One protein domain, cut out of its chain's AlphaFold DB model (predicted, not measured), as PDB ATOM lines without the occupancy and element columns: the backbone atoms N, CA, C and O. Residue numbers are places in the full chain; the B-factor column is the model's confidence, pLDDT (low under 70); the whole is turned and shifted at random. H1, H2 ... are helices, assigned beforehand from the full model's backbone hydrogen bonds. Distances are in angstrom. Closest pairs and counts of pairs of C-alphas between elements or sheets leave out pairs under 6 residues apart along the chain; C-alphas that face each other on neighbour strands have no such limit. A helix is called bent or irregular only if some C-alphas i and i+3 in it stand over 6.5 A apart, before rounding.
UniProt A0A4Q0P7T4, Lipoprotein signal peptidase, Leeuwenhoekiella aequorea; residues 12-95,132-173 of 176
ATOM      1  N   LEU A  12      41.404  58.305  -4.574       82.81
ATOM      2  CA  LEU A  12      40.453  57.759  -3.599       82.81
ATOM      3  C   LEU A  12      40.606  56.251  -3.391       82.81
ATOM      4  O   LEU A  12      40.645  55.805  -2.248       82.81
ATOM      5  N   ALA A  13      40.747  55.462  -4.459       82.19
ATOM      6  CA  ALA A  13      40.928  54.018  -4.324       82.19
ATOM      7  C   ALA A  13      42.236  53.681  -3.598       82.19
ATOM      8  O   ALA A  13      42.258  52.809  -2.729       82.19
ATOM      9  N   LYS A  14      43.312  54.428  -3.885       81.38
ATOM     10  CA  LYS A  14      44.592  54.282  -3.180       81.38
ATOM     11  C   LYS A  14      44.446  54.589  -1.685       81.38
ATOM     12  O   LYS A  14      44.908  53.804  -0.861       81.38
ATOM     13  N   VAL A  15      43.763  55.677  -1.332       84.69
ATOM     14  CA  VAL A  15      43.505  56.045   0.071       84.69
ATOM     15  C   VAL A  15      42.670  54.980   0.778       84.69
ATOM     16  O   VAL A  15      43.033  54.547   1.870       84.69
ATOM     17  N   VAL A  16      41.596  54.498   0.149       88.69
ATOM     18  CA  VAL A  16      40.749  53.433   0.710       88.69
ATOM     19  C   VAL A  16      41.555  52.156   0.952       88.69
ATOM     20  O   VAL A  16      41.419  51.549   2.010       88.69
ATOM     21  N   LEU A  17      42.441  51.773   0.029       85.06
ATOM     22  CA  LEU A  17      43.324  50.611   0.189       85.06
ATOM     23  C   LEU A  17      44.280  50.760   1.380       85.06
ATOM     24  O   LEU A  17      44.466  49.811   2.144       85.06
ATOM     25  N   ILE A  18      44.869  51.945   1.562       86.75
ATOM     26  CA  ILE A  18      45.757  52.235   2.697       86.75
ATOM     27  C   ILE A  18      44.973  52.168   4.014       86.75
ATOM     28  O   ILE A  18      45.393  51.488   4.952       86.75
ATOM     29  N   LEU A  19      43.809  52.822   4.072       89.50
ATOM     30  CA  LEU A  19      42.946  52.824   5.255       89.50
ATOM     31  C   LEU A  19      42.452  51.421   5.601       89.50
ATOM     32  O   LEU A  19      42.451  51.043   6.769       89.50
ATOM     33  N   PHE A  20      42.084  50.630   4.596       90.44
ATOM     34  CA  PHE A  20      41.670  49.248   4.790       90.44
ATOM     35  C   PHE A  20      42.790  48.401   5.405       90.44
ATOM     36  O   PHE A  20      42.542  47.675   6.368       90.44
ATOM     37  N   ARG A  21      44.034  48.534   4.920       90.75
ATOM     38  CA  ARG A  21      45.198  47.846   5.513       90.75
ATOM     39  C   ARG A  21      45.414  48.265   6.962       90.75
ATOM     40  O   ARG A  21      45.576  47.405   7.824       90.75
ATOM     41  N   LEU A  22      45.364  49.565   7.244       92.44
ATOM     42  CA  LEU A  22      45.528  50.078   8.602       92.44
ATOM     43  C   LEU A  22      44.433  49.539   9.538       92.44
ATOM     44  O   LEU A  22      44.734  49.018  10.613       92.44
ATOM     45  N   ALA A  23      43.173  49.594   9.104       93.12
ATOM     46  CA  ALA A  23      42.037  49.072   9.855       93.12
ATOM     47  C   ALA A  23      42.162  47.562  10.113       93.12
ATOM     48  O   ALA A  23      41.922  47.111  11.234       93.12
ATOM     49  N   ALA A  24      42.597  46.786   9.114       92.38
ATOM     50  CA  ALA A  24      42.820  45.349   9.248       92.38
ATOM     51  C   ALA A  24      43.883  45.019  10.314       92.38
ATOM     52  O   ALA A  24      43.691  44.084  11.091       92.38
ATOM     53  N   ILE A  25      44.963  45.803  10.410       94.88
ATOM     54  CA  ILE A  25      46.011  45.622  11.432       94.88
ATOM     55  C   ILE A  25      45.537  46.002  12.829       94.88
ATOM     56  O   ILE A  25      45.763  45.251  13.785       94.88
ATOM     57  N   VAL A  26      44.838  47.128  12.964       95.50
ATOM     58  CA  VAL A  26      44.262  47.530  14.252       95.50
ATOM     59  C   VAL A  26      43.295  46.449  14.739       95.50
ATOM     60  O   VAL A  26      43.424  45.944  15.857       95.50
ATOM     61  N   TRP A  27      42.375  46.018  13.875       95.38
ATOM     62  CA  TRP A  27      41.409  44.973  14.198       95.38
ATOM     63  C   TRP A  27      42.076  43.628  14.502       95.38
ATOM     64  O   TRP A  27      41.745  42.990  15.505       95.38
ATOM     65  N   GLY A  28      43.057  43.221  13.694       94.44
ATOM     66  CA  GLY A  28      43.813  41.985  13.880       94.44
ATOM     67  C   GLY A  28      44.541  41.933  15.225       94.44
ATOM     68  O   GLY A  28      44.457  40.921  15.924       94.44
ATOM     69  N   THR A  29      45.154  43.042  15.647       95.44
ATOM     70  CA  THR A  29      45.817  43.156  16.958       95.44
ATOM     71  C   THR A  29      44.837  42.908  18.105       95.44
ATOM     72  O   THR A  29      45.086  42.075  18.985       95.44
ATOM     73  N   PHE A  30      43.681  43.582  18.092       95.88
ATOM     74  CA  PHE A  30      42.653  43.384  19.118       95.88
ATOM     75  C   PHE A  30      42.060  41.973  19.080       95.88
ATOM     76  O   PHE A  30      41.794  41.382  20.132       95.88
ATOM     77  N   TYR A  31      41.875  41.414  17.885       93.94
ATOM     78  CA  TYR A  31      41.324  40.079  17.702       93.94
ATOM     79  C   TYR A  31      42.249  38.994  18.266       93.94
ATOM     80  O   TYR A  31      41.797  38.166  19.063       93.94
ATOM     81  N   ILE A  32      43.547  39.041  17.950       94.25
ATOM     82  CA  ILE A  32      44.543  38.103  18.490       94.25
ATOM     83  C   ILE A  32      44.625  38.230  20.015       94.25
ATOM     84  O   ILE A  32      44.551  37.217  20.717       94.25
ATOM     85  N   LYS A  33      44.677  39.457  20.553       95.69
ATOM     86  CA  LYS A  33      44.675  39.693  22.007       95.69
ATOM     87  C   LYS A  33      43.452  39.062  22.681       95.69
ATOM     88  O   LYS A  33      43.576  38.387  23.703       95.69
ATOM     89  N   LYS A  34      42.268  39.233  22.085       94.25
ATOM     90  CA  LYS A  34      41.014  38.642  22.572       94.25
ATOM     91  C   LYS A  34      41.035  37.113  22.511       94.25
ATOM     92  O   LYS A  34      40.536  36.475  23.435       94.25
ATOM     93  N   MET A  35      41.607  36.516  21.465       91.31
ATOM     94  CA  MET A  35      41.737  35.058  21.350       91.31
ATOM     95  C   MET A  35      42.650  34.469  22.425       91.31
ATOM     96  O   MET A  35      42.306  33.444  23.017       91.31
ATOM     97  N   ILE A  36      43.779  35.126  22.699       93.50
ATOM     98  CA  ILE A  36      44.712  34.712  23.753       93.50
ATOM     99  C   ILE A  36      44.022  34.804  25.118       93.50
ATOM    100  O   ILE A  36      43.997  33.824  25.858       93.50
ATOM    101  N   SER A  37      43.384  35.940  25.419       92.88
ATOM    102  CA  SER A  37      42.687  36.154  26.697       92.88
ATOM    103  C   SER A  37      41.540  35.164  26.939       92.88
ATOM    104  O   SER A  37      41.295  34.781  28.077       92.88
ATOM    105  N   LYS A  38      40.854  34.719  25.882       91.44
ATOM    106  CA  LYS A  38      39.761  33.740  25.973       91.44
ATOM    107  C   LYS A  38      40.223  32.276  25.933       91.44
ATOM    108  O   LYS A  38      39.375  31.389  25.886       91.44
ATOM    109  N   GLY A  39      41.530  32.011  25.897       89.56
ATOM    110  CA  GLY A  39      42.067  30.648  25.924       89.56
ATOM    111  C   GLY A  39      41.751  29.826  24.670       89.56
ATOM    112  O   GLY A  39      41.508  28.622  24.759       89.56
ATOM    113  N   TYR A  40      41.723  30.452  23.487       89.56
ATOM    114  CA  TYR A  40      41.533  29.718  22.229       89.56
ATOM    115  C   TYR A  40      42.681  28.720  22.015       89.56
ATOM    116  O   TYR A  40      43.818  28.962  22.415       89.56
ATOM    117  N   ALA A  41      42.403  27.595  21.343       89.50
ATOM    118  CA  ALA A  41      43.450  26.611  21.078       89.50
ATOM    119  C   ALA A  41      44.592  27.238  20.261       89.50
ATOM    120  O   ALA A  41      44.343  27.957  19.287       89.50
ATOM    121  N   LYS A  42      45.837  26.921  20.640       89.69
ATOM    122  CA  LYS A  42      47.067  27.523  20.093       89.69
ATOM    123  C   LYS A  42      47.097  27.538  18.564       89.69
ATOM    124  O   LYS A  42      47.487  28.536  17.975       89.69
ATOM    125  N   ILE A  43      46.603  26.476  17.923       89.88
ATOM    126  CA  ILE A  43      46.568  26.374  16.460       89.88
ATOM    127  C   ILE A  43      45.741  27.488  15.799       89.88
ATOM    128  O   ILE A  43      46.155  28.023  14.777       89.88
ATOM    129  N   PHE A  44      44.620  27.905  16.401       90.81
ATOM    130  CA  PHE A  44      43.806  29.006  15.873       90.81
ATOM    131  C   PHE A  44      44.516  30.350  16.033       90.81
ATOM    132  O   PHE A  44      44.412  31.196  15.149       90.81
ATOM    133  N   ILE A  45      45.246  30.534  17.136       93.25
ATOM    134  CA  ILE A  45      46.044  31.739  17.379       93.25
ATOM    135  C   ILE A  45      47.180  31.824  16.351       93.25
ATOM    136  O   ILE A  45      47.378  32.883  15.769       93.25
ATOM    137  N   ILE A  46      47.857  30.709  16.058       93.81
ATOM    138  CA  ILE A  46      48.906  30.636  15.025       93.81
ATOM    139  C   ILE A  46      48.336  30.959  13.636       93.81
ATOM    140  O   ILE A  46      48.915  31.760  12.910       93.81
ATOM    141  N   CYS A  47      47.172  30.404  13.276       94.38
ATOM    142  CA  CYS A  47      46.524  30.720  11.995       94.38
ATOM    143  C   CYS A  47      46.186  32.215  11.885       94.38
ATOM    144  O   CYS A  47      46.461  32.836  10.861       94.38
ATOM    145  N   ALA A  48      45.624  32.803  12.947       93.94
ATOM    146  CA  ALA A  48      45.336  34.235  12.996       93.94
ATOM    147  C   ALA A  48      46.618  35.083  12.921       93.94
ATOM    148  O   ALA A  48      46.626  36.113  12.250       93.94
ATOM    149  N   ALA A  49      47.706  34.631  13.550       95.25
ATOM    150  CA  ALA A  49      49.006  35.287  13.492       95.25
ATOM    151  C   ALA A  49      49.608  35.273  12.080       95.25
ATOM    152  O   ALA A  49      50.151  36.291  11.668       95.25
ATOM    153  N   PHE A  50      49.466  34.188  11.307       95.94
ATOM    154  CA  PHE A  50      49.910  34.163   9.905       95.94
ATOM    155  C   PHE A  50      49.155  35.168   9.031       95.94
ATOM    156  O   PHE A  50      49.775  35.909   8.272       95.94
ATOM    157  N   ILE A  51      47.827  35.244   9.180       95.31
ATOM    158  CA  ILE A  51      47.006  36.227   8.458       95.31
ATOM    159  C   ILE A  51      47.434  37.649   8.834       95.31
ATOM    160  O   ILE A  51      47.633  38.494   7.963       95.31
ATOM    161  N   TYR A  52      47.614  37.900  10.132       95.81
ATOM    162  CA  TYR A  52      48.065  39.191  10.640       95.81
ATOM    163  C   TYR A  52      49.464  39.562  10.132       95.81
ATOM    164  O   TYR A  52      49.666  40.688   9.688       95.81
ATOM    165  N   ALA A  53      50.414  38.625  10.150       95.44
ATOM    166  CA  ALA A  53      51.783  38.850   9.696       95.44
ATOM    167  C   ALA A  53      51.841  39.216   8.207       95.44
ATOM    168  O   ALA A  53      52.534  40.164   7.845       95.44
ATOM    169  N   GLY A  54      51.076  38.528   7.350       93.31
ATOM    170  CA  GLY A  54      51.009  38.879   5.930       93.31
ATOM    171  C   GLY A  54      50.367  40.251   5.691       93.31
ATOM    172  O   GLY A  54      50.914  41.071   4.955       93.31
ATOM    173  N   ALA A  55      49.266  40.562   6.384       93.19
ATOM    174  CA  ALA A  55      48.660  41.894   6.313       93.19
ATOM    175  C   ALA A  55      49.633  42.995   6.777       93.19
ATOM    176  O   ALA A  55      49.663  44.082   6.194       93.19
ATOM    177  N   LEU A  56      50.436  42.712   7.810       94.44
ATOM    178  CA  LEU A  56      51.398  43.658   8.369       94.44
ATOM    179  C   LEU A  56      52.565  43.884   7.408       94.44
ATOM    180  O   LEU A  56      52.963  45.027   7.218       94.44
ATOM    181  N   GLY A  57      53.059  42.827   6.757       91.94
ATOM    182  CA  GLY A  57      54.080  42.933   5.711       91.94
ATOM    183  C   GLY A  57      53.638  43.860   4.578       91.94
ATOM    184  O   GLY A  57      54.320  44.833   4.281       91.94
ATOM    185  N   ASN A  58      52.426  43.659   4.048       91.69
ATOM    186  CA  ASN A  58      51.874  44.530   3.003       91.69
ATOM    187  C   ASN A  58      51.674  45.988   3.465       91.69
ATOM    188  O   ASN A  58      51.736  46.910   2.647       91.69
ATOM    189  N   LEU A  59      51.410  46.218   4.758       91.12
ATOM    190  CA  LEU A  59      51.364  47.569   5.323       91.12
ATOM    191  C   LEU A  59      52.765  48.193   5.398       91.12
ATOM    192  O   LEU A  59      52.907  49.359   5.046       91.12
ATOM    193  N   ILE A  60      53.778  47.436   5.829       91.56
ATOM    194  CA  ILE A  60      55.174  47.895   5.912       91.56
ATOM    195  C   ILE A  60      55.705  48.250   4.522       91.56
ATOM    196  O   ILE A  60      56.262  49.337   4.353       91.56
ATOM    197  N   ASP A  61      55.466  47.401   3.522       89.50
ATOM    198  CA  ASP A  61      55.872  47.668   2.140       89.50
ATOM    199  C   ASP A  61      55.252  48.988   1.652       89.50
ATOM    200  O   ASP A  61      55.958  49.911   1.240       89.50
ATOM    201  N   GLY A  62      53.937  49.154   1.831       87.38
ATOM    202  CA  GLY A  62      53.244  50.398   1.480       87.38
ATOM    203  C   GLY A  62      53.691  51.625   2.288       87.38
ATOM    204  O   GLY A  62      53.675  52.744   1.772       87.38
ATOM    205  N   ALA A  63      54.103  51.444   3.543       89.44
ATOM    206  CA  ALA A  63      54.541  52.519   4.429       89.44
ATOM    207  C   ALA A  63      55.929  53.054   4.074       89.44
ATOM    208  O   ALA A  63      56.120  54.272   4.048       89.44
ATOM    209  N   PHE A  64      56.875  52.157   3.791       90.69
ATOM    210  CA  PHE A  64      58.297  52.495   3.768       90.69
ATOM    211  C   PHE A  64      58.949  52.384   2.396       90.69
ATOM    212  O   PHE A  64      59.899  53.121   2.133       90.69
ATOM    213  N   TYR A  65      58.459  51.531   1.490       89.25
ATOM    214  CA  TYR A  65      59.187  51.299   0.237       89.25
ATOM    215  C   TYR A  65      59.202  52.533  -0.662       89.25
ATOM    216  O   TYR A  65      60.167  52.733  -1.391       89.25
ATOM    217  N   GLY A  66      58.183  53.392  -0.556       87.31
ATOM    218  CA  GLY A  66      58.170  54.700  -1.213       87.31
ATOM    219  C   GLY A  66      59.359  55.576  -0.826       87.31
ATOM    220  O   GLY A  66      59.898  56.264  -1.679       87.31
ATOM    221  N   ILE A  67      59.797  55.510   0.433       89.81
ATOM    222  CA  ILE A  67      60.876  56.347   0.973       89.81
ATOM    223  C   ILE A  67      62.249  55.716   0.711       89.81
ATOM    224  O   ILE A  67      63.226  56.422   0.477       89.81
ATOM    225  N   ILE A  68      62.326  54.386   0.784       89.75
ATOM    226  CA  ILE A  68      63.594  53.643   0.774       89.75
ATOM    227  C   ILE A  68      64.096  53.382  -0.648       89.75
ATOM    228  O   ILE A  68      65.307  53.396  -0.876       89.75
ATOM    229  N   PHE A  69      63.195  53.123  -1.594       90.81
ATOM    230  CA  PHE A  69      63.562  52.652  -2.926       90.81
ATOM    231  C   PHE A  69      63.326  53.704  -4.005       90.81
ATOM    232  O   PHE A  69      62.487  54.594  -3.876       90.81
ATOM    233  N   GLU A  70      64.057  53.566  -5.105       88.88
ATOM    234  CA  GLU A  70      63.741  54.199  -6.384       88.88
ATOM    235  C   GLU A  70      62.567  53.480  -7.080       88.88
ATOM    236  O   GLU A  70      62.297  52.304  -6.831       88.88
ATOM    237  N   LYS A  71      61.845  54.174  -7.967       84.56
ATOM    238  CA  LYS A  71      60.735  53.581  -8.724       84.56
ATOM    239  C   LYS A  71      61.283  52.554  -9.717       84.56
ATOM    240  O   LYS A  71      62.047  52.912 -10.608       84.56
ATOM    241  N   SER A  72      60.845  51.301  -9.613       81.75
ATOM    242  CA  SER A  72      61.005  50.322 -10.698       81.75
ATOM    243  C   SER A  72      59.901  50.533 -11.729       81.75
ATOM    244  O   SER A  72      58.718  50.529 -11.381       81.75
ATOM    245  N   ASP A  73      60.280  50.745 -12.983       77.69
ATOM    246  CA  ASP A  73      59.375  50.874 -14.115       77.69
ATOM    247  C   ASP A  73      59.504  49.635 -15.016       77.69
ATOM    248  O   ASP A  73      60.556  49.417 -15.626       77.69
ATOM    249  N   PRO A  74      58.448  48.807 -15.119       72.62
ATOM    250  CA  PRO A  74      58.457  47.629 -15.978       72.62
ATOM    251  C   PRO A  74      58.757  47.944 -17.449       72.62
ATOM    252  O   PRO A  74      59.312  47.091 -18.140       72.62
ATOM    253  N   ALA A  75      58.427  49.151 -17.931       75.31
ATOM    254  CA  ALA A  75      58.700  49.556 -19.309       75.31
ATOM    255  C   ALA A  75      60.184  49.878 -19.540       75.31
ATOM    256  O   ALA A  75      60.705  49.636 -20.625       75.31
ATOM    257  N   LEU A  76      60.863  50.405 -18.517       77.81
ATOM    258  CA  LEU A  76      62.289  50.743 -18.572       77.81
ATOM    259  C   LEU A  76      63.190  49.592 -18.104       77.81
ATOM    260  O   LEU A  76      64.409  49.700 -18.219       77.81
ATOM    261  N   GLN A  77      62.605  48.516 -17.564       78.75
ATOM    262  CA  GLN A  77      63.304  47.353 -17.004       78.75
ATOM    263  C   GLN A  77      64.406  47.728 -15.997       78.75
ATOM    264  O   GLN A  77      65.423  47.044 -15.878       78.75
ATOM    265  N   ASN A  78      64.221  48.824 -15.258       82.25
ATOM    266  CA  ASN A  78      65.208  49.287 -14.292       82.25
ATOM    267  C   ASN A  78      65.044  48.576 -12.940       82.25
ATOM    268  O   ASN A  78      63.939  48.394 -12.429       82.25
ATOM    269  N   ILE A  79      66.175  48.222 -12.332       83.25
ATOM    270  CA  ILE A  79      66.232  47.660 -10.981       83.25
ATOM    271  C   ILE A  79      66.199  48.815  -9.973       83.25
ATOM    272  O   ILE A  79      67.024  49.728 -10.063       83.25
ATOM    273  N   ALA A  80      65.268  48.782  -9.012       84.69
ATOM    274  CA  ALA A  80      65.215  49.777  -7.940       84.69
ATOM    275  C   ALA A  80      66.521  49.804  -7.140       84.69
ATOM    276  O   ALA A  80      66.982  48.781  -6.629       84.69
ATOM    277  N   LYS A  81      67.076  51.003  -6.969       87.12
ATOM    278  CA  LYS A  81      68.186  51.247  -6.049       87.12
ATOM    279  C   LYS A  81      67.657  51.543  -4.653       87.12
ATOM    280  O   LYS A  81      66.629  52.203  -4.494       87.12
ATOM    281  N   ILE A  82      68.378  51.057  -3.649       90.44
ATOM    282  CA  ILE A  82      68.126  51.373  -2.245       90.44
ATOM    283  C   ILE A  82      68.820  52.695  -1.890       90.44
ATOM    284  O   ILE A  82      69.961  52.910  -2.295       90.44
ATOM    285  N   PHE A  83      68.133  53.576  -1.162       88.94
ATOM    286  CA  PHE A  83      68.608  54.910  -0.767       88.94
ATOM    287  C   PHE A  83      69.192  55.740  -1.927       88.94
ATOM    288  O   PHE A  83      70.362  56.131  -1.892       88.94
ATOM    289  N   PRO A  84      68.394  56.025  -2.972       87.50
ATOM    290  CA  PRO A  84      68.822  56.927  -4.036       87.50
ATOM    291  C   PRO A  84      69.154  58.315  -3.470       87.50
ATOM    292  O   PRO A  84      68.487  58.819  -2.566       87.50
ATOM    293  N   SER A  85      70.167  58.966  -4.043       84.38
ATOM    294  CA  SER A  85      70.640  60.288  -3.608       84.38
ATOM    295  C   SER A  85      69.568  61.385  -3.683       84.38
ATOM    296  O   SER A  85      69.662  62.374  -2.964       84.38
ATOM    297  N   GLY A  86      68.548  61.211  -4.530       83.38
ATOM    298  CA  GLY A  86      67.399  62.113  -4.665       83.38
ATOM    299  C   GLY A  86      66.218  61.814  -3.732       83.38
ATOM    300  O   GLY A  86      65.192  62.480  -3.845       83.38
ATOM    301  N   GLY A  87      66.339  60.833  -2.829       85.25
ATOM    302  CA  GLY A  87      65.228  60.326  -2.019       85.25
ATOM    303  C   GLY A  87      64.361  59.302  -2.763       85.25
ATOM    304  O   GLY A  87      64.452  59.154  -3.982       85.25
ATOM    305  N   GLY A  88      63.559  58.539  -2.017       88.38
ATOM    306  CA  GLY A  88      62.714  57.491  -2.592       88.38
ATOM    307  C   GLY A  88      61.611  58.018  -3.518       88.38
ATOM    308  O   GLY A  88      61.314  59.211  -3.562       88.38
ATOM    309  N   TYR A  89      60.973  57.117  -4.270       87.94
ATOM    310  CA  TYR A  89      59.978  57.490  -5.286       87.94
ATOM    311  C   TYR A  89      58.658  58.057  -4.744       87.94
ATOM    312  O   TYR A  89      57.833  58.538  -5.526       87.94
ATOM    313  N   SER A  90      58.387  57.941  -3.442       87.75
ATOM    314  CA  SER A  90      57.153  58.442  -2.839       87.75
ATOM    315  C   SER A  90      57.294  58.769  -1.351       87.75
ATOM    316  O   SER A  90      58.264  58.415  -0.690       87.75
ATOM    317  N   GLY A  91      56.278  59.435  -0.804       86.88
ATOM    318  CA  GLY A  91      56.191  59.712   0.628       86.88
ATOM    319  C   GLY A  91      55.773  58.494   1.458       86.88
ATOM    320  O   GLY A  91      55.433  57.427   0.939       86.88
ATOM    321  N   PHE A  92      55.729  58.690   2.777       87.06
ATOM    322  CA  PHE A  92      55.218  57.706   3.736       87.06
ATOM    323  C   PHE A  92      53.800  57.234   3.370       87.06
ATOM    324  O   PHE A  92      52.977  58.034   2.917       87.06
ATOM    325  N   LEU A  93      53.524  55.934   3.548       84.38
ATOM    326  CA  LEU A  93      52.243  55.262   3.226       84.38
ATOM    327  C   LEU A  93      51.815  55.299   1.754       84.38
ATOM    328  O   LEU A  93      50.750  54.785   1.414       84.38
ATOM    329  N   ASN A  94      52.636  55.857   0.868       85.38
ATOM    330  CA  ASN A  94      52.341  55.951  -0.557       85.38
ATOM    331  C   ASN A  94      53.153  54.975  -1.412       85.38
ATOM    332  O   ASN A  94      53.049  55.026  -2.645       85.38
ATOM    333  N   GLY A  95      53.902  54.077  -0.771       85.38
ATOM    334  CA  GLY A  95      54.637  53.007  -1.421       85.38
ATOM    335  C   GLY A  95      53.725  51.971  -2.083       85.38
ATOM    336  O   GLY A  95      52.565  51.773  -1.713       85.38
ATOM    337  N   ALA A 132      53.730  38.042   1.578       92.25
ATOM    338  CA  ALA A 132      52.565  38.404   2.386       92.25
ATOM    339  C   ALA A 132      51.295  37.608   2.022       92.25
ATOM    340  O   ALA A 132      50.606  37.104   2.914       92.25
ATOM    341  N   ASP A 133      51.012  37.437   0.728       90.56
ATOM    342  CA  ASP A 133      49.828  36.715   0.251       90.56
ATOM    343  C   ASP A 133      49.939  35.210   0.523       90.56
ATOM    344  O   ASP A 133      48.935  34.554   0.821       90.56
ATOM    345  N   VAL A 134      51.162  34.666   0.512       92.31
ATOM    346  CA  VAL A 134      51.451  33.276   0.903       92.31
ATOM    347  C   VAL A 134      51.120  33.047   2.377       92.31
ATOM    348  O   VAL A 134      50.456  32.062   2.712       92.31
ATOM    349  N   TRP A 135      51.525  33.958   3.268       94.25
ATOM    350  CA  TRP A 135      51.212  33.851   4.698       94.25
ATOM    351  C   TRP A 135      49.716  33.983   4.980       94.25
ATOM    352  O   TRP A 135      49.168  33.186   5.748       94.25
ATOM    353  N   ILE A 136      49.036  34.926   4.320       93.69
ATOM    354  CA  ILE A 136      47.578  35.079   4.428       93.69
ATOM    355  C   ILE A 136      46.887  33.795   3.965       93.69
ATOM    356  O   ILE A 136      46.083  33.228   4.709       93.69
ATOM    357  N   SER A 137      47.242  33.296   2.781       93.81
ATOM    358  CA  SER A 137      46.655  32.081   2.207       93.81
ATOM    359  C   SER A 137      46.890  30.868   3.106       93.81
ATOM    360  O   SER A 137      45.947  30.150   3.438       93.81
ATOM    361  N   THR A 138      48.119  30.680   3.590       94.69
ATOM    362  CA  THR A 138      48.484  29.581   4.500       94.69
ATOM    363  C   THR A 138      47.701  29.652   5.809       94.69
ATOM    364  O   THR A 138      47.178  28.635   6.277       94.69
ATOM    365  N   GLY A 139      47.571  30.846   6.391       94.44
ATOM    366  CA  GLY A 139      46.806  31.072   7.613       94.44
ATOM    367  C   GLY A 139      45.315  30.772   7.436       94.44
ATOM    368  O   GLY A 139      44.736  30.060   8.260       94.44
ATOM    369  N   VAL A 140      44.702  31.241   6.342       94.75
ATOM    370  CA  VAL A 140      43.284  30.991   6.026       94.75
ATOM    371  C   VAL A 140      43.024  29.510   5.749       94.75
ATOM    372  O   VAL A 140      42.103  28.932   6.330       94.75
ATOM    373  N   ILE A 141      43.843  28.865   4.914       94.56
ATOM    374  CA  ILE A 141      43.706  27.438   4.588       94.56
ATOM    375  C   ILE A 141      43.827  26.593   5.858       94.56
ATOM    376  O   ILE A 141      42.962  25.756   6.139       94.56
ATOM    377  N   SER A 142      44.849  26.859   6.675       92.62
ATOM    378  CA  SER A 142      45.044  26.169   7.952       92.62
ATOM    379  C   SER A 142      43.834  26.361   8.870       92.62
ATOM    380  O   SER A 142      43.308  25.389   9.420       92.62
ATOM    381  N   LEU A 143      43.320  27.591   8.978       92.12
ATOM    382  CA  LEU A 143      42.143  27.904   9.788       92.12
ATOM    383  C   LEU A 143      40.923  27.069   9.371       92.12
ATOM    384  O   LEU A 143      40.252  26.492  10.234       92.12
ATOM    385  N   LEU A 144      40.651  26.967   8.067       90.38
ATOM    386  CA  LEU A 144      39.522  26.206   7.524       90.38
ATOM    387  C   LEU A 144      39.657  24.700   7.794       90.38
ATOM    388  O   LEU A 144      38.693  24.056   8.228       90.38
ATOM    389  N   ILE A 145      40.856  24.140   7.609       89.75
ATOM    390  CA  ILE A 145      41.137  22.719   7.864       89.75
ATOM    391  C   ILE A 145      40.932  22.387   9.350       89.75
ATOM    392  O   ILE A 145      40.191  21.455   9.691       89.75
ATOM    393  N   PHE A 146      41.526  23.166  10.257       88.00
ATOM    394  CA  PHE A 146      41.431  22.900  11.695       88.00
ATOM    395  C   PHE A 146      40.035  23.177  12.262       88.00
ATOM    396  O   PHE A 146      39.579  22.466  13.164       88.00
ATOM    397  N   GLN A 147      39.306  24.150  11.708       85.69
ATOM    398  CA  GLN A 147      37.909  24.381  12.076       85.69
ATOM    399  C   GLN A 147      37.029  23.179  11.696       85.69
ATOM    400  O   GLN A 147      36.190  22.754  12.497       85.69
ATOM    401  N   ASN A 148      37.246  22.601  10.510       79.25
ATOM    402  CA  ASN A 148      36.546  21.400  10.059       79.25
ATOM    403  C   ASN A 148      36.829  20.189  10.954       79.25
ATOM    404  O   ASN A 148      35.885  19.491  11.335       79.25
ATOM    405  N   LYS A 149      38.092  19.965  11.335       77.69
ATOM    406  CA  LYS A 149      38.476  18.858  12.224       77.69
ATOM    407  C   LYS A 149      37.800  18.968  13.593       77.69
ATOM    408  O   LYS A 149      37.077  18.060  13.988       77.69
ATOM    409  N   ARG A 150      37.891  20.136  14.245       79.00
ATOM    410  CA  ARG A 150      37.260  20.368  15.558       79.00
ATOM    411  C   ARG A 150      35.743  20.148  15.532       79.00
ATOM    412  O   ARG A 150      35.190  19.580  16.469       79.00
ATOM    413  N   ARG A 151      35.052  20.578  14.468       80.44
ATOM    414  CA  ARG A 151      33.605  20.330  14.313       80.44
ATOM    415  C   ARG A 151      33.279  18.837  14.229       80.44
ATOM    416  O   ARG A 151      32.282  18.414  14.811       80.44
ATOM    417  N   LYS A 152      34.085  18.049  13.510       79.88
ATOM    418  CA  LYS A 152      33.906  16.590  13.409       79.88
ATOM    419  C   LYS A 152      34.124  15.913  14.764       79.88
ATOM    420  O   LYS A 152      33.270  15.134  15.178       79.88
ATOM    421  N   ASP A 153      35.183  16.286  15.479       78.19
ATOM    422  CA  ASP A 153      35.508  15.721  16.795       78.19
ATOM    423  C   ASP A 153      34.388  15.983  17.821       78.19
ATOM    424  O   ASP A 153      33.958  15.071  18.530       78.19
ATOM    425  N   LEU A 154      33.828  17.201  17.833       82.81
ATOM    426  CA  LEU A 154      32.682  17.557  18.682       82.81
ATOM    427  C   LEU A 154      31.421  16.744  18.343       82.81
ATOM    428  O   LEU A 154      30.727  16.281  19.248       82.81
ATOM    429  N   LYS A 155      31.132  16.521  17.052       82.19
ATOM    430  CA  LYS A 155      29.991  15.688  16.624       82.19
ATOM    431  C   LYS A 155      30.152  14.228  17.058       82.19
ATOM    432  O   LYS A 155      29.185  13.633  17.529       82.19
ATOM    433  N   ILE A 156      31.354  13.659  16.930       82.69
ATOM    434  CA  ILE A 156      31.645  12.277  17.348       82.69
ATOM    435  C   ILE A 156      31.498  12.133  18.867       82.69
ATOM    436  O   ILE A 156      30.875  11.175  19.327       82.69
ATOM    437  N   SER A 157      32.018  13.096  19.637       82.44
ATOM    438  CA  SER A 157      31.894  13.114  21.099       82.44
ATOM    439  C   SER A 157      30.428  13.168  21.552       82.44
ATOM    440  O   SER A 157      29.993  12.327  22.341       82.44
ATOM    441  N   ASN A 158      29.626  14.067  20.970       83.62
ATOM    442  CA  ASN A 158      28.196  14.173  21.282       83.62
ATOM    443  C   ASN A 158      27.412  12.906  20.900       83.62
ATOM    444  O   ASN A 158      26.578  12.451  21.681       83.62
ATOM    445  N   LYS A 159      27.711  12.286  19.747       83.38
ATOM    446  CA  LYS A 159      27.072  11.026  19.328       83.38
ATOM    447  C   LYS A 159      27.401   9.874  20.281       83.38
ATOM    448  O   LYS A 159      26.507   9.109  20.634       83.38
ATOM    449  N   LYS A 160      28.662   9.757  20.722       81.19
ATOM    450  CA  LYS A 160      29.055   8.773  21.745       81.19
ATOM    451  C   LYS A 160      28.297   9.019  23.048       81.19
ATOM    452  O   LYS A 160      27.681   8.088  23.552       81.19
ATOM    453  N   LYS A 161      28.278  10.260  23.549       80.88
ATOM    454  CA  LYS A 161      27.581  10.627  24.794       80.88
ATOM    455  C   LYS A 161      26.086  10.282  24.747       80.88
ATOM    456  O   LYS A 161      25.589   9.700  25.702       80.88
ATOM    457  N   SER A 162      25.404  10.562  23.633       77.75
ATOM    458  CA  SER A 162      23.997  10.179  23.429       77.75
ATOM    459  C   SER A 162      23.786   8.667  23.542       77.75
ATOM    460  O   SER A 162      22.898   8.223  24.260       77.75
ATOM    461  N   LYS A 163      24.650   7.874  22.893       77.12
ATOM    462  CA  LYS A 163      24.560   6.407  22.898       77.12
ATOM    463  C   LYS A 163      24.816   5.796  24.285       77.12
ATOM    464  O   LYS A 163      24.181   4.810  24.633       77.12
ATOM    465  N   TYR A 164      25.719   6.379  25.081       76.50
ATOM    466  CA  TYR A 164      25.934   5.959  26.474       76.50
ATOM    467  C   TYR A 164      24.709   6.235  27.359       76.50
ATOM    468  O   TYR A 164      24.376   5.409  28.202       76.50
ATOM    469  N   ILE A 165      24.029   7.370  27.166       76.81
ATOM    470  CA  ILE A 165      22.832   7.727  27.943       76.81
ATOM    471  C   ILE A 165      21.656   6.800  27.593       76.81
ATOM    472  O   ILE A 165      20.999   6.303  28.501       76.81
ATOM    473  N   GLU A 166      21.432   6.495  26.309       72.81
ATOM    474  CA  GLU A 166      20.419   5.511  25.883       72.81
ATOM    475  C   GLU A 166      20.706   4.097  26.413       72.81
ATOM    476  O   GLU A 166      19.796   3.418  26.887       72.81
ATOM    477  N   GLY A 167      21.968   3.658  26.364       72.38
ATOM    478  CA  GLY A 167      22.368   2.325  26.823       72.38
ATOM    479  C   GLY A 167      22.277   2.135  28.340       72.38
ATOM    480  O   GLY A 167      21.912   1.057  28.782       72.38
ATOM    481  N   ASN A 168      22.550   3.166  29.147       68.44
ATOM    482  CA  ASN A 168      22.418   3.071  30.610       68.44
ATOM    483  C   ASN A 168      20.997   3.378  31.109       68.44
ATOM    484  O   ASN A 168      20.582   2.830  32.127       68.44
ATOM    485  N   GLY A 169      20.233   4.224  30.409       59.09
ATOM    486  CA  GLY A 169      18.834   4.504  30.756       59.09
ATOM    487  C   GLY A 169      17.892   3.319  30.510       59.09
ATOM    488  O   GLY A 169      16.865   3.208  31.170       59.09
ATOM    489  N   THR A 170      18.255   2.410  29.602       56.12
ATOM    490  CA  THR A 170      17.521   1.157  29.354       56.12
ATOM    491  C   THR A 170      17.856   0.055  30.361       56.12
ATOM    492  O   THR A 170      17.008  -0.791  30.619       56.12
ATOM    493  N   VAL A 171      19.042   0.083  30.979       55.50
ATOM    494  CA  VAL A 171      19.443  -0.890  32.013       55.50
ATOM    495  C   VAL A 171      18.789  -0.578  33.366       55.50
ATOM    496  O   VAL A 171      18.344  -1.493  34.040       55.50
ATOM    497  N   LEU A 172      18.630   0.699  33.734       52.19
ATOM    498  CA  LEU A 172      18.030   1.090  35.024       52.19
ATOM    499  C   LEU A 172      16.506   0.877  35.127       52.19
ATOM    500  O   LEU A 172      15.971   0.921  36.228       52.19
ATOM    501  N   ASN A 173      15.805   0.658  34.010       51.06
ATOM    502  CA  ASN A 173      14.352   0.435  33.990       51.06
ATOM    503  C   ASN A 173      13.949  -1.052  33.960       51.06
ATOM    504  O   ASN A 173      12.757  -1.339  33.971       51.06
TER     505      ASN A 173
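AT A GLANCE: This is residues 12 to 95 and 132 to 173 of the 176 residues of the protein "Lipoprotein signal peptidase" of Leeuwenhoekiella aequorea (UniProt A0A4Q0P7T4). What does the model look like at first sight? A helical hairpin of H1 and H2 has the first part of a much longer helix, H3, side by side with H2, and the rest of H3 sticks out as a long straight arm with residues 148 to 173 standing free. At the other end of the length, a loop stretch of residues 69 to 95 follows H2. What is it made of, and how large is it? The printed part has 126 residues with three named helices, in the order H1, H2, H3, and no named strand, and its class is all helix. It is extended, with a radius of gyration of the C-alphas of 24.2 A and spans of 90 by 29 by 26 A, the arm making much of the length.

IN THESE COORDINATES: Where is the longest helix? H3 holds residues 132 to 171 and is 59.3 A from first to last C-alpha; C-alpha 132 is at (52.565, 38.404, 2.386), and C-alpha 171 is at (19.443, -0.890, 32.013). Where are the other two? H1 holds residues 12 to 37, 37.3 A long, and begins at C-alpha 12 at (40.453, 57.759, -3.599). H2 holds residues 42 to 68, 36.5 A long; it has a kink of 31 degrees near residue 62 and is irregular, with C-alphas 63 and 66 lying 7.1 A apart.

HOW THE PARTS SIT: What does H3 touch? With residues 132 to 146 alone it touches H2, and the closest C-alphas, those of Gly 54 and Ala 132, are 3.9 A apart. The two run opposite ways at a shallow tilt of 14 degrees. How does H1 stand to them? H1 and H2 form a helical hairpin over a tight link of 4 residues; they touch, the closest C-alphas being those of Gly 28 and Tyr 52 at 6.0 A, and run opposite ways at a shallow tilt of 33 degrees, only just short of steep. H1 and H3 are apart. What do the backbones show? In H1 every O i to N i+4 pair is within hydrogen-bond range; in H2 21 of 23 are, and in H3 35 of 36.

THE WHOLE: How far does it reach? The two C-alphas farthest apart, those of Ser 85 and Asn 173, are 90.4 A apart; without residues 148 to 173 the body spans 51 by 25 by 23 A. Is the printed part whole? Residues 96 to 131 are not printed, and C-alphas 95 and 132 lie 15.2 A apart across the cut, in the link from H2 to H3. Where is confidence low? The mean pLDDT of the printed part is 86.5, and residues 168 to 173 are under 70.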